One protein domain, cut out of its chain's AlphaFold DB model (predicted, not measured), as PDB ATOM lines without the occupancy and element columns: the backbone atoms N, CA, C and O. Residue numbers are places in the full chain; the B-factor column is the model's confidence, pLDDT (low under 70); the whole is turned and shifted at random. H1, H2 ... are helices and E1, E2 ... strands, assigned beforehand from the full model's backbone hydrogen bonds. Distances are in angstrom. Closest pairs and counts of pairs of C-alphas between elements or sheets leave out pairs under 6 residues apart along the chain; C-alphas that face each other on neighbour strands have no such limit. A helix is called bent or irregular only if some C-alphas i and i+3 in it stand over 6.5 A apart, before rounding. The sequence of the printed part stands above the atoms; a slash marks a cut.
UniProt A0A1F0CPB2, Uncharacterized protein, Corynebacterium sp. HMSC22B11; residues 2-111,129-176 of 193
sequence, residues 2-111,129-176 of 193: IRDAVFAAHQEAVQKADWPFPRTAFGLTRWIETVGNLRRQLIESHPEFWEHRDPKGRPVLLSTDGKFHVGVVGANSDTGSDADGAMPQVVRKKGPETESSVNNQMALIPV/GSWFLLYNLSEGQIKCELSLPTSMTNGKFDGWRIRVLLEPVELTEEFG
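What this domain is: This is residues 2 to 111 and 129 to 176 of the 193 residues of an uncharacterized protein of Corynebacterium sp. HMSC22B11 (UniProt A0A1F0CPB2). A twisted sheet of six strands has a helical hairpin, H1 and H2, packed over one face, and the bending strands E5 and E6 help the sheet to curl round the short helix H3. The tip of the helical hairpin, residues 19 to 24, sticks out. The printed part has 158 residues, with named elements in the order H1 H2 E1 E2 E3 H3 E4 E5 E6; the class is mixed, helices and strands. The mixed sheet runs E1, E2, E3, E4, E5, E6, with E3 and E4 parallel and the other neighbours antiparallel. The whole is compact, with a radius of gyration of the C-alphas of 15.3 A and spans of 48 by 37 by 28 A.

Where its parts are: Find C-alpha 2 at (172.173, 252.024, 330.933); from there H1 runs 22.2 A through residues 2 to 17. H2, residues 23 to 45, spans 33.8 A; it is neither bent nor irregular, but only just: C-alphas 23 and 26 are 6.1 A apart. Next come E1, residues 50 to 53, E2, residues 60 to 63, and E3, residues 68 to 74, 19.9 A long. H3, residues 96 to 103, begins at C-alpha 96 (195.219, 253.294, 344.109). After the cut read E4, residues 129 to 138, 28.4 A; E5, residues 141 to 153, 28.9 A; and E6, residues 156 to 170, 27.8 A, ending at C-alpha 170 (161.129, 257.406, 340.079).

How they stand to each other: H1 and H2 form two layers with the sheet, helices on one face of it. They touch, opposite ways at a steep tilt of 40 degrees, closest at the C-alphas of Ala 9 and Glu 33, 4.7 A. H1 lies over E4 and E5 at a height over the sheet of 10.0 A, across the strands at 75 degrees to E5 on the local plane. H2 is on the sheet, with the C-alphas of Val 35 and Val 72 in E3 6.4 A apart. E1 E2 E3 and E4 E5 E6 are meanders, each strand the antiparallel neighbour of the one before. Look for N 51 and O 62 at 2.9 A, N 61 and O 70 at 2.9 A, N 71 and O 131 at 2.9 A, N 134 and O 145 at 2.9 A, and N 148 and O 162 at 2.9 A, within hydrogen-bond range across successive neighbour pairs. E5 bends by 94 degrees at residue 150 and E6 by 105 degrees at residue 159. The sheet curls round H3, whose Asn 103 has its C-alpha 5.3 A from that of Ser 151 in E5. Every O i to N i+4 pair is within range in H1 and H3, and 18 of 19 in H2.

The domain as a whole: The C-alphas farthest apart are those of Val 111 and Glu 173, 48.6 A. Residues 112 to 128 are not printed, and C-alphas 111 and 129 are 14.2 A apart across the cut. The link from E3 to H3, residues 75 to 95, is long. The mean pLDDT of the printed part is 84.7; residues 92 to 102, 104 to 111 and 173 to 176 are under 70.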
ATOM      1  N   ILE A   2     171.303 251.845 329.740       84.75
ATOM      2  CA  ILE A   2     172.173 252.024 330.933       84.75
ATOM      3  C   ILE A   2     171.372 252.309 332.216       84.75
ATOM      4  O   ILE A   2     171.594 251.666 333.237       84.75
ATOM      5  N   ARG A   3     170.404 253.232 332.153       88.81
ATOM      6  CA  ARG A   3     169.493 253.535 333.268       88.81
ATOM      7  C   ARG A   3     168.721 252.298 333.744       88.81
ATOM      8  O   ARG A   3     168.616 252.060 334.942       88.81
ATOM      9  N   ASP A   4     168.239 251.494 332.802       89.12
ATOM     10  CA  ASP A   4     167.436 250.301 333.086       89.12
ATOM     11  C   ASP A   4     168.272 249.223 333.787       89.12
ATOM     12  O   ASP A   4     167.758 248.511 334.643       89.12
ATOM     13  N   ALA A   5     169.576 249.134 333.490       91.00
ATOM     14  CA  ALA A   5     170.494 248.251 334.208       91.00
ATOM     15  C   ALA A   5     170.614 248.612 335.698       91.00
ATOM     16  O   ALA A   5     170.601 247.716 336.541       91.00
ATOM     17  N   VAL A   6     170.697 249.909 336.026       92.12
ATOM     18  CA  VAL A   6     170.753 250.383 337.422       92.12
ATOM     19  C   VAL A   6     169.416 250.146 338.126       92.12
ATOM     20  O   VAL A   6     169.393 249.686 339.267       92.12
ATOM     21  N   PHE A   7     168.299 250.409 337.444       92.75
ATOM     22  CA  PHE A   7     166.971 250.183 338.009       92.75
ATOM     23  C   PHE A   7     166.701 248.697 338.283       92.75
ATOM     24  O   PHE A   7     166.322 248.348 339.399       92.75
ATOM     25  N   ALA A   8     166.986 247.810 337.324       92.44
ATOM     26  CA  ALA A   8     166.866 246.363 337.521       92.44
ATOM     27  C   ALA A   8     167.738 245.881 338.693       92.44
ATOM     28  O   ALA A   8     167.272 245.148 339.561       92.44
ATOM     29  N   ALA A   9     168.978 246.370 338.779       92.31
ATOM     30  CA  ALA A   9     169.878 246.046 339.883       92.31
ATOM     31  C   ALA A   9     169.350 246.500 341.252       92.31
ATOM     32  O   ALA A   9     169.556 245.818 342.256       92.31
ATOM     33  N   HIS A  10     168.660 247.640 341.308       91.31
ATOM     34  CA  HIS A  10     167.997 248.095 342.526       91.31
ATOM     35  C   HIS A  10     166.845 247.171 342.925       91.31
ATOM     36  O   HIS A  10     166.797 246.754 344.080       91.31
ATOM     37  N   GLN A  11     165.975 246.786 341.988       90.62
ATOM     38  CA  GLN A  11     164.876 245.849 342.263       90.62
ATOM     39  C   GLN A  11     165.394 244.501 342.782       90.62
ATOM     40  O   GLN A  11     164.862 243.943 343.740       90.62
ATOM     41  N   GLU A  12     166.474 243.997 342.191       91.81
ATOM     42  CA  GLU A  12     167.120 242.769 342.645       91.81
ATOM     43  C   GLU A  12     167.736 242.917 344.041       91.81
ATOM     44  O   GLU A  12     167.623 242.005 344.859       91.81
ATOM     45  N   ALA A  13     168.359 244.059 344.343       89.69
ATOM     46  CA  ALA A  13     168.920 244.321 345.666       89.69
ATOM     47  C   ALA A  13     167.839 244.374 346.753       89.69
ATOM     48  O   ALA A  13     168.054 243.821 347.830       89.69
ATOM     49  N   VAL A  14     166.677 244.965 346.454       87.31
ATOM     50  CA  VAL A  14     165.504 244.939 347.343       87.31
ATOM     51  C   VAL A  14     165.089 243.497 347.639       87.31
ATOM     52  O   VAL A  14     164.879 243.139 348.787       87.31
ATOM     53  N   GLN A  15     165.046 242.620 346.637       86.75
ATOM     54  CA  GLN A  15     164.641 241.225 346.854       86.75
ATOM     55  C   GLN A  15     165.689 240.388 347.601       86.75
ATOM     56  O   GLN A  15     165.343 239.485 348.361       86.75
ATOM     57  N   LYS A  16     166.978 240.639 347.345       87.94
ATOM     58  CA  LYS A  16     168.088 239.783 347.797       87.94
ATOM     59  C   LYS A  16     168.698 240.216 349.130       87.94
ATOM     60  O   LYS A  16     169.376 239.407 349.759       87.94
ATOM     61  N   ALA A  17     168.535 241.478 349.525       84.19
ATOM     62  CA  ALA A  17     169.298 242.086 350.615       84.19
ATOM     63  C   ALA A  17     168.465 243.002 351.534       84.19
ATOM     64  O   ALA A  17     169.027 243.900 352.160       84.19
ATOM     65  N   ASP A  18     167.154 242.768 351.620       79.81
ATOM     66  CA  ASP A  18     166.263 243.409 352.599       79.81
ATOM     67  C   ASP A  18     166.376 242.768 354.003       79.81
ATOM     68  O   ASP A  18     167.225 241.917 354.262       79.81
ATOM     69  N   TRP A  19     165.562 243.185 354.970       75.25
ATOM     70  CA  TRP A  19     165.493 242.575 356.294       75.25
ATOM     71  C   TRP A  19     165.485 241.028 356.231       75.25
ATOM     72  O   TRP A  19     164.711 240.448 355.466       75.25
ATOM     73  N   PRO A  20     166.292 240.320 357.049       83.12
ATOM     74  CA  PRO A  20     167.098 240.803 358.177       83.12
ATOM     75  C   PRO A  20     168.587 241.050 357.854       83.12
ATOM     76  O   PRO A  20     169.424 240.987 358.758       83.12
ATOM     77  N   PHE A  21     168.959 241.275 356.591       81.94
ATOM     78  CA  PHE A  21     170.368 241.429 356.216       81.94
ATOM     79  C   PHE A  21     170.994 242.737 356.756       81.94
ATOM     80  O   PHE A  21     170.292 243.727 356.978       81.94
ATOM     81  N   PRO A  22     172.327 242.782 356.975       80.00
ATOM     82  CA  PRO A  22     173.016 244.005 357.387       80.00
ATOM     83  C   PRO A  22     172.794 245.158 356.402       80.00
ATOM     84  O   PRO A  22     172.770 244.942 355.194       80.00
ATOM     85  N   ARG A  23     172.763 246.404 356.895       71.62
ATOM     86  CA  ARG A  23     172.551 247.609 356.059       71.62
ATOM     87  C   ARG A  23     173.534 247.723 354.887       71.62
ATOM     88  O   ARG A  23     173.191 248.233 353.825       71.62
ATOM     89  N   THR A  24     174.761 247.232 355.061       74.12
ATOM     90  CA  THR A  24     175.793 247.228 354.014       74.12
ATOM     91  C   THR A  24     175.497 246.252 352.875       74.12
ATOM     92  O   THR A  24     175.957 246.488 351.756       74.12
ATOM     93  N   ALA A  25     174.720 245.191 353.126       80.94
ATOM     94  CA  ALA A  25     174.395 244.166 352.139       80.94
ATOM     95  C   ALA A  25     173.627 244.764 350.961       80.94
ATOM     96  O   ALA A  25     173.970 244.503 349.815       80.94
ATOM     97  N   PHE A  26     172.657 245.635 351.233       84.06
ATOM     98  CA  PHE A  26     171.845 246.265 350.200       84.06
ATOM     99  C   PHE A  26     172.680 247.071 349.192       84.06
ATOM    100  O   PHE A  26     172.612 246.834 347.985       84.06
ATOM    101  N   GLY A  27     173.539 247.972 349.683       82.94
ATOM    102  CA  GLY A  27     174.411 248.777 348.823       82.94
ATOM    103  C   GLY A  27     175.440 247.942 348.052       82.94
ATOM    104  O   GLY A  27     175.723 248.230 346.888       82.94
ATOM    105  N   LEU A  28     175.983 246.889 348.675       84.50
ATOM    106  CA  LEU A  28     176.913 245.971 348.015       84.50
ATOM    107  C   LEU A  28     176.220 245.161 346.913       84.50
ATOM    108  O   LEU A  28     176.721 245.117 345.789       84.50
ATOM    109  N   THR A  29     175.067 244.565 347.214       89.56
ATOM    110  CA  THR A  29     174.269 243.786 346.261       89.56
ATOM    111  C   THR A  29     173.863 244.644 345.075       89.56
ATOM    112  O   THR A  29     174.111 244.252 343.941       89.56
ATOM    113  N   ARG A  30     173.357 245.862 345.304       90.25
ATOM    114  CA  ARG A  30     173.029 246.787 344.209       90.25
ATOM    115  C   ARG A  30     174.227 247.040 343.301       90.25
ATOM    116  O   ARG A  30     174.081 247.022 342.081       90.25
ATOM    117  N   TRP A  31     175.409 247.284 343.866       90.62
ATOM    118  CA  TRP A  31     176.608 247.505 343.060       90.62
ATOM    119  C   TRP A  31     176.973 246.274 342.223       90.62
ATOM    120  O   TRP A  31     177.225 246.421 341.026       90.62
ATOM    121  N   ILE A  32     176.950 245.079 342.823       91.94
ATOM    122  CA  ILE A  32     177.216 243.808 342.132       91.94
ATOM    123  C   ILE A  32     176.236 243.616 340.969       91.94
ATOM    124  O   ILE A  32     176.670 243.381 339.838       91.94
ATOM    125  N   GLU A  33     174.938 243.783 341.219       95.50
ATOM    126  CA  GLU A  33     173.912 243.609 340.189       95.50
ATOM    127  C   GLU A  33     173.994 244.692 339.112       95.50
ATOM    128  O   GLU A  33     173.831 244.399 337.931       95.50
ATOM    129  N   THR A  34     174.348 245.931 339.465       94.69
ATOM    130  CA  THR A  34     174.519 247.009 338.476       94.69
ATOM    131  C   THR A  34     175.661 246.679 337.522       94.69
ATOM    132  O   THR A  34     175.518 246.810 336.306       94.69
ATOM    133  N   VAL A  35     176.795 246.209 338.054       94.00
ATOM    134  CA  VAL A  35     177.939 245.759 337.250       94.00
ATOM    135  C   VAL A  35     177.538 244.599 336.338       94.00
ATOM    136  O   VAL A  35     177.841 244.629 335.143       94.00
ATOM    137  N   GLY A  36     176.855 243.587 336.879       94.94
ATOM    138  CA  GLY A  36     176.419 242.411 336.127       94.94
ATOM    139  C   GLY A  36     175.434 242.758 335.012       94.94
ATOM    140  O   GLY A  36     175.641 242.369 333.860       94.94
ATOM    141  N   ASN A  37     174.402 243.537 335.332       95.75
ATOM    142  CA  ASN A  37     173.352 243.930 334.398       95.75
ATOM    143  C   ASN A  37     173.888 244.853 333.305       95.75
ATOM    144  O   ASN A  37     173.592 244.623 332.133       95.75
ATOM    145  N   LEU A  38     174.743 245.824 333.645       94.69
ATOM    146  CA  LEU A  38     175.384 246.686 332.651       94.69
ATOM    147  C   LEU A  38     176.250 245.870 331.682       94.69
ATOM    148  O   LEU A  38     176.140 246.036 330.468       94.69
ATOM    149  N   ARG A  39     177.091 244.970 332.214       94.50
ATOM    150  CA  ARG A  39     177.958 244.101 331.405       94.50
ATOM    151  C   ARG A  39     177.158 243.236 330.453       94.50
ATOM    152  O   ARG A  39     177.451 243.225 329.261       94.50
ATOM    153  N   ARG A  40     176.155 242.536 330.979       94.88
ATOM    154  CA  ARG A  40     175.293 241.653 330.193       94.88
ATOM    155  C   ARG A  40     174.623 242.423 329.064       94.88
ATOM    156  O   ARG A  40     174.796 242.056 327.909       94.88
ATOM    157  N   GLN A  41     173.952 243.530 329.385       93.81
ATOM    158  CA  GLN A  41     173.226 244.316 328.390       93.81
ATOM    159  C   GLN A  41     174.146 244.846 327.288       93.81
ATOM    160  O   GLN A  41     173.818 244.699 326.114       93.81
ATOM    161  N   LEU A  42     175.296 245.435 327.631       93.25
ATOM    162  CA  LEU A  42     176.195 246.020 326.632       93.25
ATOM    163  C   LEU A  42     176.890 244.965 325.764       93.25
ATOM    164  O   LEU A  42     177.009 245.165 324.559       93.25
ATOM    165  N   ILE A  43     177.306 243.836 326.342       95.12
ATOM    166  CA  ILE A  43     177.949 242.751 325.586       95.12
ATOM    167  C   ILE A  43     176.935 242.034 324.691       95.12
ATOM    168  O   ILE A  43     177.254 241.715 323.554       95.12
ATOM    169  N   GLU A  44     175.717 241.780 325.165       94.69
ATOM    170  CA  GLU A  44     174.698 241.103 324.352       94.69
ATOM    171  C   GLU A  44     174.157 242.000 323.231       94.69
ATOM    172  O   GLU A  44     173.857 241.502 322.147       94.69
ATOM    173  N   SER A  45     174.046 243.313 323.467       93.81
ATOM    174  CA  SER A  45     173.556 244.262 322.454       93.81
ATOM    175  C   SER A  45     174.615 244.679 321.432       93.81
ATOM    176  O   SER A  45     174.262 244.943 320.284       93.81
ATOM    177  N   HIS A  46     175.888 244.727 321.834       94.44
ATOM    178  CA  HIS A  46     177.008 245.148 320.987       94.44
ATOM    179  C   HIS A  46     178.245 244.250 321.206       94.44
ATOM    180  O   HIS A  46     179.293 244.730 321.663       94.44
ATOM    181  N   PRO A  47     178.147 242.939 320.912       93.62
ATOM    182  CA  PRO A  47     179.210 241.961 321.177       93.62
ATOM    183  C   PRO A  47     180.498 242.222 320.389       93.62
ATOM    184  O   PRO A  47     181.575 241.792 320.794       93.62
ATOM    185  N   GLU A  48     180.413 242.930 319.266       93.69
ATOM    186  CA  GLU A  48     181.558 243.361 318.466       93.69
ATOM    187  C   GLU A  48     182.343 244.512 319.108       93.69
ATOM    188  O   GLU A  48     183.505 244.740 318.758       93.69
ATOM    189  N   PHE A  49     181.717 245.244 320.032       92.81
ATOM    190  CA  PHE A  49     182.270 246.464 320.603       92.81
ATOM    191  C   PHE A  49     182.665 246.318 322.067       92.81
ATOM    192  O   PHE A  49     183.630 246.957 322.468       92.81
ATOM    193  N   TRP A  50     181.981 245.495 322.865       94.62
ATOM    194  CA  TRP A  50     182.238 245.391 324.306       94.62
ATOM    195  C   TRP A  50     182.744 244.024 324.745       94.62
ATOM    196  O   TRP A  50     182.241 242.980 324.340       94.62
ATOM    197  N   GLU A  51     183.668 244.043 325.700       93.44
ATOM    198  CA  GLU A  51     184.076 242.870 326.461       93.44
ATOM    199  C   GLU A  51     184.208 243.188 327.955       93.44
ATOM    200  O   GLU A  51     184.494 244.318 328.356       93.44
ATOM    201  N   HIS A  52     184.009 242.183 328.813       90.75
ATOM    202  CA  HIS A  52     184.286 242.327 330.240       90.75
ATOM    203  C   HIS A  52     185.750 241.989 330.536       90.75
ATOM    204  O   HIS A  52     186.337 241.067 329.955       90.75
ATOM    205  N   ARG A  53     186.336 242.736 331.470       85.12
ATOM    206  CA  ARG A  53     187.674 242.492 332.018       85.12
ATOM    207  C   ARG A  53     187.700 242.863 333.496       85.12
ATOM    208  O   ARG A  53     187.041 243.816 333.906       85.12
ATOM    209  N   ASP A  54     188.516 242.152 334.273       85.25
ATOM    210  CA  ASP A  54     188.707 242.411 335.708       85.25
ATOM    211  C   ASP A  54     190.182 242.717 336.056       85.25
ATOM    212  O   ASP A  54     190.783 242.052 336.908       85.25
ATOM    213  N   PRO A  55     190.835 243.697 335.392       75.00
ATOM    214  CA  PRO A  55     192.253 243.973 335.584       75.00
ATOM    215  C   PRO A  55     192.523 244.399 337.026       75.00
ATOM    216  O   PRO A  55     192.055 245.448 337.488       75.00
ATOM    217  N   LYS A  56     193.324 243.591 337.729       74.56
ATOM    218  CA  LYS A  56     193.628 243.769 339.158       74.56
ATOM    219  C   LYS A  56     192.359 243.796 340.030       74.56
ATOM    220  O   LYS A  56     192.269 244.577 340.972       74.56
ATOM    221  N   GLY A  57     191.358 242.986 339.677       75.19
ATOM    222  CA  GLY A  57     190.108 242.854 340.432       75.19
ATOM    223  C   GLY A  57     189.135 244.025 340.278       75.19
ATOM    224  O   GLY A  57     188.189 244.131 341.053       75.19
ATOM    225  N   ARG A  58     189.347 244.920 339.303       79.69
ATOM    226  CA  ARG A  58     188.420 246.023 339.010       79.69
ATOM    227  C   ARG A  58     187.413 245.591 337.952       79.69
ATOM    228  O   ARG A  58     187.829 245.428 336.806       79.69
ATOM    229  N   PRO A  59     186.119 245.461 338.275       84.62
ATOM    230  CA  PRO A  59     185.153 245.056 337.280       84.62
ATOM    231  C   PRO A  59     184.823 246.210 336.331       84.62
ATOM    232  O   PRO A  59     184.070 247.120 336.676       84.62
ATOM    233  N   VAL A  60     185.400 246.173 335.128       86.88
ATOM    234  CA  VAL A  60     185.173 247.156 334.061       86.88
ATOM    235  C   VAL A  60     184.624 246.505 332.790       86.88
ATOM    236  O   VAL A  60     184.763 245.295 332.572       86.88
ATOM    237  N   LEU A  61     183.983 247.313 331.953       91.56
ATOM    238  CA  LEU A  61     183.799 247.030 330.530       91.56
ATOM    239  C   LEU A  61     184.914 247.703 329.738       91.56
ATOM    240  O   LEU A  61     185.321 248.816 330.072       91.56
ATOM    241  N   LEU A  62     185.386 247.026 328.701       91.06
ATOM    242  CA  LEU A  62     186.430 247.482 327.794       91.06
ATOM    243  C   LEU A  62     185.877 247.456 326.370       91.06
ATOM    244  O   LEU A  62     185.251 246.466 325.984       91.06
ATOM    245  N   SER A  63     186.091 248.518 325.595       90.69
ATOM    246  CA  SER A  63     185.814 248.447 324.162       90.69
ATOM    247  C   SER A  63     186.821 247.520 323.482       90.69
ATOM    248  O   SER A  63     187.993 247.509 323.848       90.69
ATOM    249  N   THR A  64     186.412 246.759 322.472       87.94
ATOM    250  CA  THR A  64     187.276 245.781 321.781       87.94
ATOM    251  C   THR A  64     188.509 246.419 321.131       87.94
ATOM    252  O   THR A  64     189.542 245.769 320.981       87.94
ATOM    253  N   ASP A  65     188.444 247.712 320.807       84.50
ATOM    254  CA  ASP A  65     189.575 248.510 320.322       84.50
ATOM    255  C   ASP A  65     190.432 249.150 321.432       84.50
ATOM    256  O   ASP A  65     191.392 249.871 321.149       84.50
ATOM    257  N   GLY A  66     190.093 248.904 322.697       81.25
ATOM    258  CA  GLY A  66     190.824 249.332 323.884       81.25
ATOM    259  C   GLY A  66     190.745 250.825 324.207       81.25
ATOM    260  O   GLY A  66     191.531 251.298 325.027       81.25
ATOM    261  N   LYS A  67     189.862 251.589 323.554       84.50
ATOM    262  CA  LYS A  67     189.780 253.056 323.691       84.50
ATOM    263  C   LYS A  67     188.860 253.530 324.811       84.50
ATOM    264  O   LYS A  67     189.053 254.636 325.321       84.50
ATOM    265  N   PHE A  68     187.868 252.731 325.180       88.56
ATOM    266  CA  PHE A  68     186.878 253.084 326.191       88.56
ATOM    267  C   PHE A  68     186.885 252.064 327.317       88.56
ATOM    268  O   PHE A  68     186.843 250.858 327.084       88.56
ATOM    269  N   HIS A  69     186.882 252.572 328.545       88.94
ATOM    270  CA  HIS A  69     186.658 251.775 329.741       88.94
ATOM    271  C   HIS A  69     185.436 252.315 330.462       88.94
ATOM    272  O   HIS A  69     185.320 253.530 330.601       88.94
ATOM    273  N   VAL A  70     184.564 251.439 330.951       92.19
ATOM    274  CA  VAL A  70     183.423 251.840 331.781       92.19
ATOM    275  C   VAL A  70     183.509 251.138 333.129       92.19
ATOM    276  O   VAL A  70     183.414 249.912 333.211       92.19
ATOM    277  N   GLY A  71     183.712 251.926 334.183       91.62
ATOM    278  CA  GLY A  71     183.581 251.498 335.574       91.62
ATOM    279  C   GLY A  71     182.222 251.887 336.157       91.62
ATOM    280  O   GLY A  71     181.559 252.785 335.650       91.62
ATOM    281  N   VAL A  72     181.814 251.235 337.245       93.00
ATOM    282  CA  VAL A  72     180.555 251.541 337.949       93.00
ATOM    283  C   VAL A  72     180.848 251.945 339.387       93.00
ATOM    284  O   VAL A  72     181.568 251.236 340.105       93.00
ATOM    285  N   VAL A  73     180.272 253.062 339.836       91.38
ATOM    286  CA  VAL A  73     180.444 253.568 341.202       91.38
ATOM    287  C   VAL A  73     179.130 254.091 341.781       91.38
ATOM    288  O   VAL A  73     178.379 254.790 341.112       91.38
ATOM    289  N   GLY A  74     178.882 253.779 343.056       90.31
ATOM    290  CA  GLY A  74     177.917 254.531 343.857       90.31
ATOM    291  C   GLY A  74     178.509 255.892 344.227       90.31
ATOM    292  O   GLY A  74     179.677 255.967 344.645       90.31
ATOM    293  N   ALA A  75     177.723 256.944 344.049       91.56
ATOM    294  CA  ALA A  75     178.132 258.330 344.226       91.56
ATOM    295  C   ALA A  75     177.150 259.112 345.120       91.56
ATOM    296  O   ALA A  75     176.085 258.611 345.472       91.56
ATOM    297  N   ASN A  76     177.560 260.302 345.556       91.00
ATOM    298  CA  ASN A  76     176.778 261.192 346.420       91.00
ATOM    299  C   ASN A  76     175.570 261.819 345.688       91.00
ATOM    300  O   ASN A  76     175.372 261.626 344.486       91.00
ATOM    301  N   SER A  77     174.785 262.609 346.423       91.88
ATOM    302  CA  SER A  77     173.556 263.276 345.966       91.88
ATOM    303  C   SER A  77     173.725 264.249 344.794       91.88
ATOM    304  O   SER A  77     172.743 264.562 344.130       91.88
ATOM    305  N   ASP A  78     174.947 264.704 344.507       93.94
ATOM    306  CA  ASP A  78     175.228 265.591 343.366       93.94
ATOM    307  C   ASP A  78     175.104 264.859 342.017       93.94
ATOM    308  O   ASP A  78     175.024 265.488 340.957       93.94
ATOM    309  N   THR A  79     175.089 263.524 342.042       94.81
ATOM    310  CA  THR A  79     174.922 262.664 340.862       94.81
ATOM    311  C   THR A  79     173.616 262.973 340.137       94.81
ATOM    312  O   THR A  79     172.543 262.949 340.736       94.81
ATOM    313  N   GLY A  80     173.690 263.219 338.829       92.88
ATOM    314  CA  GLY A  80     172.528 263.553 338.005       92.88
ATOM    315  C   GLY A  80     172.015 264.988 338.175       92.88
ATOM    316  O   GLY A  80     171.080 265.362 337.475       92.88
ATOM    317  N   SER A  81     172.609 265.800 339.060       93.19
ATOM    318  CA  SER A  81     172.239 267.210 339.220       93.19
ATOM    319  C   SER A  81     172.894 268.089 338.150       93.19
ATOM    320  O   SER A  81     174.103 267.982 337.899       93.19
ATOM    321  N   ASP A  82     172.094 268.974 337.557       92.75
ATOM    322  CA  ASP A  82     172.500 270.026 336.619       92.75
ATOM    323  C   ASP A  82     172.800 271.369 337.308       92.75
ATOM    324  O   ASP A  82     173.134 272.342 336.632       92.75
ATOM    325  N   ALA A  83     172.716 271.425 338.641       92.06
ATOM    326  CA  ALA A  83     172.999 272.631 339.402       92.06
ATOM    327  C   ALA A  83     174.453 273.094 339.220       92.06
ATOM    328  O   ALA A  83     175.392 272.289 339.178       92.06
ATOM    329  N   ASP A  84     174.643 274.415 339.175       88.75
ATOM    330  CA  ASP A  84     175.968 275.020 339.091       88.75
ATOM    331  C   ASP A  84     176.847 274.566 340.265       88.75
ATOM    332  O   ASP A  84     176.504 274.732 341.436       88.75
ATOM    333  N   GLY A  85     178.007 273.991 339.942       87.19
ATOM    334  CA  GLY A  85     178.957 273.489 340.933       87.19
ATOM    335  C   GLY A  85     178.662 272.088 341.477       87.19
ATOM    336  O   GLY A  85     179.429 271.625 342.321       87.19
ATOM    337  N   ALA A  86     177.625 271.392 340.989       90.25
ATOM    338  CA  ALA A  86     177.377 269.993 341.337       90.25
ATOM    339  C   ALA A  86     178.619 269.134 341.048       90.25
ATOM    340  O   ALA A  86     179.130 269.100 339.921       90.25
ATOM    341  N   MET A  87     179.094 268.429 342.076       92.12
ATOM    342  CA  MET A  87     180.344 267.685 342.039       92.12
ATOM    343  C   MET A  87     180.117 266.252 342.531       92.12
ATOM    344  O   MET A  87     180.406 265.931 343.687       92.12
ATOM    345  N   PRO A  88     179.630 265.358 341.649       91.62
ATOM    346  CA  PRO A  88     179.470 263.949 341.969       91.62
ATOM    347  C   PRO A  88     180.774 263.336 342.483       91.62
ATOM    348  O   PRO A  88     181.833 263.480 341.866       91.62
ATOM    349  N   GLN A  89     180.701 262.645 343.616       88.75
ATOM    350  CA  GLN A  89     181.837 262.011 344.285       88.75
ATOM    351  C   GLN A  89     181.511 260.579 344.664       88.75
ATOM    352  O   GLN A  89     180.385 260.264 345.032       88.75
ATOM    353  N   VAL A  90     182.524 259.714 344.645       84.56
ATOM    354  CA  VAL A  90     182.385 258.344 345.147       84.56
ATOM    355  C   VAL A  90     181.998 258.344 346.628       84.56
ATOM    356  O   VAL A  90     182.633 259.020 347.439       84.56
ATOM    357  N   VAL A  91     181.002 257.533 346.999       77.38
ATOM    358  CA  VAL A  91     180.590 257.375 348.412       77.38
ATOM    359  C   VAL A  91     181.704 256.724 349.238       77.38
ATOM    360  O   VAL A  91     181.895 257.036 350.409       77.38
ATOM    361  N   ARG A  92     182.488 255.836 348.616       69.50
ATOM    362  CA  ARG A  92     183.638 255.169 349.239       69.50
ATOM    363  C   ARG A  92     184.909 255.470 348.462       69.50
ATOM    364  O   ARG A  92     184.912 255.346 347.234       69.50
ATOM    365  N   LYS A  93     185.985 255.809 349.186       61.41
ATOM    366  CA  LYS A  93     187.321 256.041 348.613       61.41
ATOM    367  C   LYS A  93     187.705 254.875 347.706       61.41
ATOM    368  O   LYS A  93     187.560 253.711 348.086       61.41
ATOM    369  N   LYS A  94     188.185 255.183 346.503       66.81
ATOM    370  CA  LYS A  94     188.671 254.162 345.573       66.81
ATOM    371  C   LYS A  94     190.140 253.851 345.823       66.81
ATOM    372  O   LYS A  94     190.897 254.685 346.301       66.81
ATOM    373  N   GLY A  95     190.519 252.609 345.529       66.88
ATOM    374  CA  GLY A  95     191.891 252.150 345.698       66.88
ATOM    375  C   GLY A  95     192.851 252.765 344.670       66.88
ATOM    376  O   GLY A  95     192.405 253.236 343.617       66.88
ATOM    377  N   PRO A  96     194.169 252.669 344.922       62.81
ATOM    378  CA  PRO A  96     195.219 253.294 344.109       62.81
ATOM    379  C   PRO A  96     195.203 252.851 342.640       62.81
ATOM    380  O   PRO A  96     195.630 253.581 341.753       62.81
ATOM    381  N   GLU A  97     194.654 251.672 342.348       64.81
ATOM    382  CA  GLU A  97     194.511 251.184 340.977       64.81
ATOM    383  C   GLU A  97     193.444 251.942 340.180       64.81
ATOM    384  O   GLU A  97     193.638 252.211 338.997       64.81
ATOM    385  N   THR A  98     192.325 252.321 340.807       64.44
ATOM    386  CA  THR A  98     191.295 253.139 340.136       64.44
ATOM    387  C   THR A  98     191.823 254.549 339.883       64.44
ATOM    388  O   THR A  98     191.652 255.085 338.790       64.44
ATOM    389  N   GLU A  99     192.541 255.104 340.857       69.50
ATOM    390  CA  GLU A  99     193.219 256.395 340.736       69.50
ATOM    391  C   GLU A  99     194.251 256.381 339.604       69.50
ATOM    392  O   GLU A  99     194.218 257.240 338.725       69.50
ATOM    393  N   SER A 100     195.080 255.336 339.533       63.91
ATOM    394  CA  SER A 100     196.036 255.149 338.440       63.91
ATOM    395  C   SER A 100     195.354 255.050 337.076       63.91
ATOM    396  O   SER A 100     195.831 255.664 336.134       63.91
ATOM    397  N   SER A 101     194.215 254.358 336.938       63.81
ATOM    398  CA  SER A 101     193.500 254.327 335.649       63.81
ATOM    399  C   SER A 101     192.899 255.659 335.221       63.81
ATOM    400  O   SER A 101     192.780 255.909 334.027       63.81
ATOM    401  N   VAL A 102     192.497 256.495 336.177       69.38
ATOM    402  CA  VAL A 102     191.947 257.821 335.882       69.38
ATOM    403  C   VAL A 102     193.069 258.783 335.505       69.38
ATOM    404  O   VAL A 102     192.985 259.441 334.473       69.38
ATOM    405  N   ASN A 103     194.137 258.820 336.303       70.12
ATOM    406  CA  ASN A 103     195.254 259.750 336.118       70.12
ATOM    407  C   ASN A 103     196.198 259.330 334.992       70.12
ATOM    408  O   ASN A 103     196.753 260.169 334.294       70.12
ATOM    409  N   ASN A 104     196.358 258.024 334.802       60.03
ATOM    410  CA  ASN A 104     197.095 257.421 333.707       60.03
ATOM    411  C   ASN A 104     196.101 256.597 332.891       60.03
ATOM    412  O   ASN A 104     196.053 255.376 333.019       60.03
ATOM    413  N   GLN A 105     195.313 257.247 332.029       54.38
ATOM    414  CA  GLN A 105     194.356 256.555 331.146       54.38
ATOM    415  C   GLN A 105     195.013 255.405 330.353       54.38
ATOM    416  O   GLN A 105     194.376 254.389 330.088       54.38
ATOM    417  N   MET A 106     196.323 255.497 330.084       43.31
ATOM    418  CA  MET A 106     197.153 254.440 329.488       43.31
ATOM    419  C   MET A 106     197.327 253.165 330.340       43.31
ATOM    420  O   MET A 106     197.724 252.138 329.804       43.31
ATOM    421  N   ALA A 107     197.051 253.189 331.646       49.00
ATOM    422  CA  ALA A 107     197.260 252.053 332.553       49.00
ATOM    423  C   ALA A 107     196.197 250.947 332.412       49.00
ATOM    424  O   ALA A 107     196.383 249.844 332.933       49.00
ATOM    425  N   LEU A 108     195.080 251.239 331.740       49.25
ATOM    426  CA  LEU A 108     194.057 250.254 331.379       49.25
ATOM    427  C   LEU A 108     193.991 249.968 329.878       49.25
ATOM    428  O   LEU A 108     193.569 248.876 329.509       49.25
ATOM    429  N   ILE A 109     194.450 250.903 329.040       52.44
ATOM    430  CA  ILE A 109     194.555 250.734 327.590       52.44
ATOM    431  C   ILE A 109     195.557 249.596 327.314       52.44
ATOM    432  O   ILE A 109     196.737 249.727 327.651       52.44
ATOM    433  N   PRO A 110     195.126 248.459 326.735       53.75
ATOM    434  CA  PRO A 110     196.038 247.379 326.384       53.75
ATOM    435  C   PRO A 110     197.174 247.881 325.486       53.75
ATOM    436  O   PRO A 110     196.954 248.676 324.580       53.75
ATOM    437  N   VAL A 111     198.397 247.372 325.658       49.94
ATOM    438  CA  VAL A 111     199.559 247.833 324.869       49.94
ATOM    439  C   VAL A 111     199.317 247.740 323.349       49.94
ATOM    440  O   VAL A 111     199.835 248.558 322.597       49.94
ATOM    441  N   GLY A 129     189.002 257.100 326.977       86.88
ATOM    442  CA  GLY A 129     189.411 257.075 328.380       86.88
ATOM    443  C   GLY A 129     188.521 256.235 329.284       86.88
ATOM    444  O   GLY A 129     187.734 255.397 328.834       86.88
ATOM    445  N   SER A 130     188.696 256.445 330.587       89.50
ATOM    446  CA  SER A 130     187.957 255.750 331.638       89.50
ATOM    447  C   SER A 130     186.723 256.538 332.050       89.50
ATOM    448  O   SER A 130     186.805 257.477 332.832       89.50
ATOM    449  N   TRP A 131     185.584 256.122 331.517       93.69
ATOM    450  CA  TRP A 131     184.265 256.614 331.866       93.69
ATOM    451  C   TRP A 131     183.722 255.875 333.087       93.69
ATOM    452  O   TRP A 131     184.045 254.709 333.336       93.69
ATOM    453  N   PHE A 132     182.869 256.549 333.849       93.88
ATOM    454  CA  PHE A 132     182.228 255.981 335.023       93.88
ATOM    455  C   PHE A 132     180.722 256.166 334.931       93.88
ATOM    456  O   PHE A 132     180.244 257.279 334.726       93.88
ATOM    457  N   LEU A 133     179.986 255.071 335.100       95.81
ATOM    458  CA  LEU A 133     178.574 255.116 335.438       95.81
ATOM    459  C   LEU A 133     178.463 255.398 336.935       95.81
ATOM    460  O   LEU A 133     178.828 254.552 337.762       95.81
ATOM    461  N   LEU A 134     177.982 256.589 337.260       95.44
ATOM    462  CA  LEU A 134     177.652 257.000 338.612       95.44
ATOM    463  C   LEU A 134     176.165 256.770 338.827       95.44
ATOM    464  O   LEU A 134     175.354 257.064 337.948       95.44
ATOM    465  N   TYR A 135     175.816 256.278 340.007       94.69
ATOM    466  CA  TYR A 135     174.435 256.244 340.457       94.69
ATOM    467  C   TYR A 135     174.334 256.694 341.912       94.69
ATOM    468  O   TYR A 135     175.228 256.427 342.722       94.69
ATOM    469  N   ASN A 136     173.225 257.341 342.237       92.38
ATOM    470  CA  ASN A 136     172.837 257.701 343.590       92.38
ATOM    471  C   ASN A 136     171.356 257.367 343.789       92.38
ATOM    472  O   ASN A 136     170.552 257.523 342.869       92.38
ATOM    473  N   LEU A 137     171.013 256.897 344.988       87.44
ATOM    474  CA  LEU A 137     169.627 256.804 345.419       87.44
ATOM    475  C   LEU A 137     169.363 257.928 346.413       87.44
ATOM    476  O   LEU A 137     169.863 257.888 347.533       87.44
ATOM    477  N   SER A 138     168.550 258.897 346.018       83.19
ATOM    478  CA  SER A 138     168.107 259.975 346.899       83.19
ATOM    479  C   SER A 138     166.665 260.337 346.594       83.19
ATOM    480  O   SER A 138     166.230 260.242 345.452       83.19
ATOM    481  N   GLU A 139     165.923 260.744 347.625       82.19
ATOM    482  CA  GLU A 139     164.598 261.367 347.465       82.19
ATOM    483  C   GLU A 139     163.587 260.497 346.691       82.19
ATOM    484  O   GLU A 139     162.762 261.005 345.940       82.19
ATOM    485  N   GLY A 140     163.659 259.169 346.841       84.56
ATOM    486  CA  GLY A 140     162.782 258.246 346.109       84.56
ATOM    487  C   GLY A 140     163.118 258.103 344.621       84.56
ATOM    488  O   GLY A 140     162.334 257.529 343.875       84.56
ATOM    489  N   GLN A 141     164.285 258.573 344.181       90.19
ATOM    490  CA  GLN A 141     164.734 258.505 342.795       90.19
ATOM    491  C   GLN A 141     166.088 257.815 342.670       90.19
ATOM    492  O   GLN A 141     167.007 258.039 343.461       90.19
ATOM    493  N   ILE A 142     166.261 257.044 341.599       92.12
ATOM    494  CA  ILE A 142     167.590 256.654 341.132       92.12
ATOM    495  C   ILE A 142     168.066 257.704 340.132       92.12
ATOM    496  O   ILE A 142     167.532 257.814 339.026       92.12
ATOM    497  N   LYS A 143     169.104 258.445 340.514       93.81
ATOM    498  CA  LYS A 143     169.795 259.411 339.656       93.81
ATOM    499  C   LYS A 143     171.066 258.766 339.112       93.81
ATOM    500  O   LYS A 143     171.824 258.157 339.869       93.81
ATOM    501  N   CYS A 144     171.300 258.889 337.807       94.69
ATOM    502  CA  CYS A 144     172.440 258.275 337.127       94.69
ATOM    503  C   CYS A 144     173.105 259.251 336.159       94.69
ATOM    504  O   CYS A 144     172.437 260.052 335.508       94.69
ATOM    505  N   GLU A 145     174.413 259.114 335.979       95.88
ATOM    506  CA  GLU A 145     175.145 259.798 334.911       95.88
ATOM    507  C   GLU A 145     176.313 258.953 334.406       95.88
ATOM    508  O   GLU A 145     176.864 258.122 335.132       95.88
ATOM    509  N   LEU A 146     176.694 259.171 333.149       96.00
ATOM    510  CA  LEU A 146     177.916 258.625 332.570       96.00
ATOM    511  C   LEU A 146     178.924 259.762 332.400       96.00
ATOM    512  O   LEU A 146     178.724 260.658 331.578       96.00
ATOM    513  N   SER A 147     180.009 259.720 333.168       94.81
ATOM    514  CA  SER A 147     180.912 260.865 333.296       94.81
ATOM    515  C   SER A 147     182.374 260.479 333.086       94.81
ATOM    516  O   SER A 147     182.827 259.401 333.481       94.81
ATOM    517  N   LEU A 148     183.112 261.376 332.434       93.75
ATOM    518  CA  LEU A 148     184.549 261.271 332.195       93.75
ATOM    519  C   LEU A 148     185.274 262.204 333.173       93.75
ATOM    520  O   LEU A 148     185.129 263.425 333.047       93.75
ATOM    521  N   PRO A 149     186.030 261.678 334.148       92.19
ATOM    522  CA  PRO A 149     186.736 262.500 335.121       92.19
ATOM    523  C   PRO A 149     187.906 263.257 334.488       92.19
ATOM    524  O   PRO A 149     188.489 262.818 333.496       92.19
ATOM    525  N   THR A 150     188.267 264.384 335.099       89.50
ATOM    526  CA  THR A 150     189.489 265.134 334.772       89.50
ATOM    527  C   THR A 150     190.717 264.459 335.382       89.50
ATOM    528  O   THR A 150     191.707 264.237 334.692       89.50
ATOM    529  N   SER A 151     190.635 264.118 336.669       85.88
ATOM    530  CA  SER A 151     191.650 263.384 337.430       85.88
ATOM    531  C   SER A 151     191.036 262.819 338.718       85.88
ATOM    532  O   SER A 151     189.856 263.047 339.020       85.88
ATOM    533  N   MET A 152     191.821 262.044 339.461       82.88
ATOM    534  CA  MET A 152     191.476 261.502 340.769       82.88
ATOM    535  C   MET A 152     192.643 261.712 341.736       82.88
ATOM    536  O   MET A 152     193.773 261.382 341.404       82.88
ATOM    537  N   THR A 153     192.377 262.166 342.954       81.38
ATOM    538  CA  THR A 153     193.393 262.293 344.003       81.38
ATOM    539  C   THR A 153     192.879 261.657 345.289       81.38
ATOM    540  O   THR A 153     191.759 261.932 345.730       81.38
ATOM    541  N   ASN A 154     193.679 260.792 345.920       79.12
ATOM    542  CA  ASN A 154     193.307 260.080 347.155       79.12
ATOM    543  C   ASN A 154     191.981 259.300 347.029       79.12
ATOM    544  O   ASN A 154     191.142 259.296 347.941       79.12
ATOM    545  N   GLY A 155     191.773 258.663 345.877       74.94
ATOM    546  CA  GLY A 155     190.573 257.888 345.581       74.94
ATOM    547  C   GLY A 155     189.284 258.701 345.411       74.94
ATOM    548  O   GLY A 155     188.211 258.102 345.523       74.94
ATOM    549  N   LYS A 156     189.364 260.020 345.176       81.56
ATOM    550  CA  LYS A 156     188.234 260.932 344.899       81.56
ATOM    551  C   LYS A 156     188.426 261.689 343.588       81.56
ATOM    552  O   LYS A 156     189.556 261.982 343.225       81.56
ATOM    553  N   PHE A 157     187.344 262.006 342.884       87.19
ATOM    554  CA  PHE A 157     187.429 262.721 341.607       87.19
ATOM    555  C   PHE A 157     187.733 264.206 341.837       87.19
ATOM    556  O   PHE A 157     187.082 264.838 342.663       87.19
ATOM    557  N   ASP A 158     188.664 264.777 341.075       86.75
ATOM    558  CA  ASP A 158     189.020 266.204 341.185       86.75
ATOM    559  C   ASP A 158     188.170 267.101 340.272       86.75
ATOM    560  O   ASP A 158     188.163 268.322 340.409       86.75
ATOM    561  N   GLY A 159     187.443 266.502 339.326       90.31
ATOM    562  CA  GLY A 159     186.557 267.195 338.396       90.31
ATOM    563  C   GLY A 159     186.047 266.277 337.294       90.31
ATOM    564  O   GLY A 159     186.456 265.117 337.197       90.31
ATOM    565  N   TRP A 160     185.187 266.822 336.437       92.44
ATOM    566  CA  TRP A 160     184.595 266.114 335.304       92.44
ATOM    567  C   TRP A 160     184.875 266.863 334.001       92.44
ATOM    568  O   TRP A 160     184.512 268.029 333.864       92.44
ATOM    569  N   ARG A 161     185.493 266.184 333.027       91.88
ATOM    570  CA  ARG A 161     185.683 266.697 331.660       91.88
ATOM    571  C   ARG A 161     184.361 266.680 330.896       91.88
ATOM    572  O   ARG A 161     184.079 267.604 330.143       91.88
ATOM    573  N   ILE A 162     183.574 265.617 331.075       93.56
ATOM    574  CA  ILE A 162     182.241 265.450 330.485       93.56
ATOM    575  C   ILE A 162     181.321 264.819 331.526       93.56
ATOM    576  O   ILE A 162     181.723 263.870 332.201       93.56
ATOM    577  N   ARG A 163     180.080 265.309 331.604       94.50
ATOM    578  CA  ARG A 163     178.976 264.677 332.334       94.50
ATOM    579  C   ARG A 163     177.813 264.455 331.374       94.50
ATOM    580  O   ARG A 163     177.340 265.406 330.757       94.50
ATOM    581  N   VAL A 164     177.375 263.208 331.229       95.31
ATOM    582  CA  VAL A 164     176.160 262.852 330.486       95.31
ATOM    583  C   VAL A 164     175.092 262.488 331.506       95.31
ATOM    584  O   VAL A 164     175.075 261.368 332.021       95.31
ATOM    585  N   LEU A 165     174.234 263.457 331.825       95.31
ATOM    586  CA  LEU A 165     173.147 263.275 332.785       95.31
ATOM    587  C   LEU A 165     172.053 262.408 332.157       95.31
ATOM    588  O   LEU A 165     171.649 262.636 331.014       95.31
ATOM    589  N   LEU A 166     171.591 261.401 332.895       94.44
ATOM    590  CA  LEU A 166     170.475 260.557 332.486       94.44
ATOM    591  C   LEU A 166     169.225 260.984 333.250       94.44
ATOM    592  O   LEU A 166     169.305 261.362 334.417       94.44
ATOM    593  N   GLU A 167     168.066 260.885 332.600       93.25
ATOM    594  CA  GLU A 167     166.782 261.121 333.263       93.25
ATOM    595  C   GLU A 167     166.645 260.227 334.509       93.25
ATOM    596  O   GLU A 167     166.858 259.011 334.388       93.25
ATOM    597  N   PRO A 168     166.268 260.784 335.675       92.50
ATOM    598  CA  PRO A 168     166.038 260.005 336.887       92.50
ATOM    599  C   PRO A 168     164.970 258.921 336.700       92.50
ATOM    600  O   PRO A 168     164.074 259.037 335.859       92.50
ATOM    601  N   VAL A 169     165.058 257.858 337.502       91.81
ATOM    602  CA  VAL A 169     163.991 256.856 337.632       91.81
ATOM    603  C   VAL A 169     163.280 257.067 338.956       91.81
ATOM    604  O   VAL A 169     163.897 256.912 340.007       91.81
ATOM    605  N   GLU A 170     161.989 257.372 338.898       90.44
ATOM    606  CA  GLU A 170     161.129 257.406 340.079       90.44
ATOM    607  C   GLU A 170     160.956 255.998 340.652       90.44
ATOM    608  O   GLU A 170     160.641 255.049 339.924       90.44
ATOM    609  N   LEU A 171     161.136 255.859 341.961       85.00
ATOM    610  CA  LEU A 171     160.824 254.635 342.681       85.00
ATOM    611  C   LEU A 171     159.416 254.725 343.254       85.00
ATOM    612  O   LEU A 171     159.028 255.716 343.869       85.00
ATOM    613  N   THR A 172     158.649 253.655 343.083       78.88
ATOM    614  CA  THR A 172     157.401 253.475 343.823       78.88
ATOM    615  C   THR A 172     157.707 253.094 345.275       78.88
ATOM    616  O   THR A 172     158.814 252.651 345.584       78.88
ATOM    617  N   GLU A 173     156.723 253.228 346.171       65.88
ATOM    618  CA  GLU A 173     156.865 252.890 347.601       65.88
ATOM    619  C   GLU A 173     157.406 251.467 347.836       65.88
ATOM    620  O   GLU A 173     158.166 251.243 348.772       65.88
ATOM    621  N   GLU A 174     157.095 250.524 346.942       60.69
ATOM    622  CA  GLU A 174     157.572 249.131 346.979       60.69
ATOM    623  C   GLU A 174     159.101 248.997 346.822       60.69
ATOM    624  O   GLU A 174     159.690 247.998 347.232       60.69
ATOM    625  N   PHE A 175     159.762 250.008 346.255       61.44
ATOM    626  CA  PHE A 175     161.203 250.015 346.004       61.44
ATOM    627  C   PHE A 175     161.933 251.143 346.752       61.44
ATOM    628  O   PHE A 175     163.126 251.343 346.524       61.44
ATOM    629  N   GLY A 176     161.264 251.892 347.632       55.84
ATOM    630  CA  GLY A 176     161.864 253.006 348.367       55.84
ATOM    631  C   GLY A 176     162.682 252.542 349.575       55.84
ATOM    632  O   GLY A 176     162.119 252.109 350.571       55.84
TER     633      GLY A 176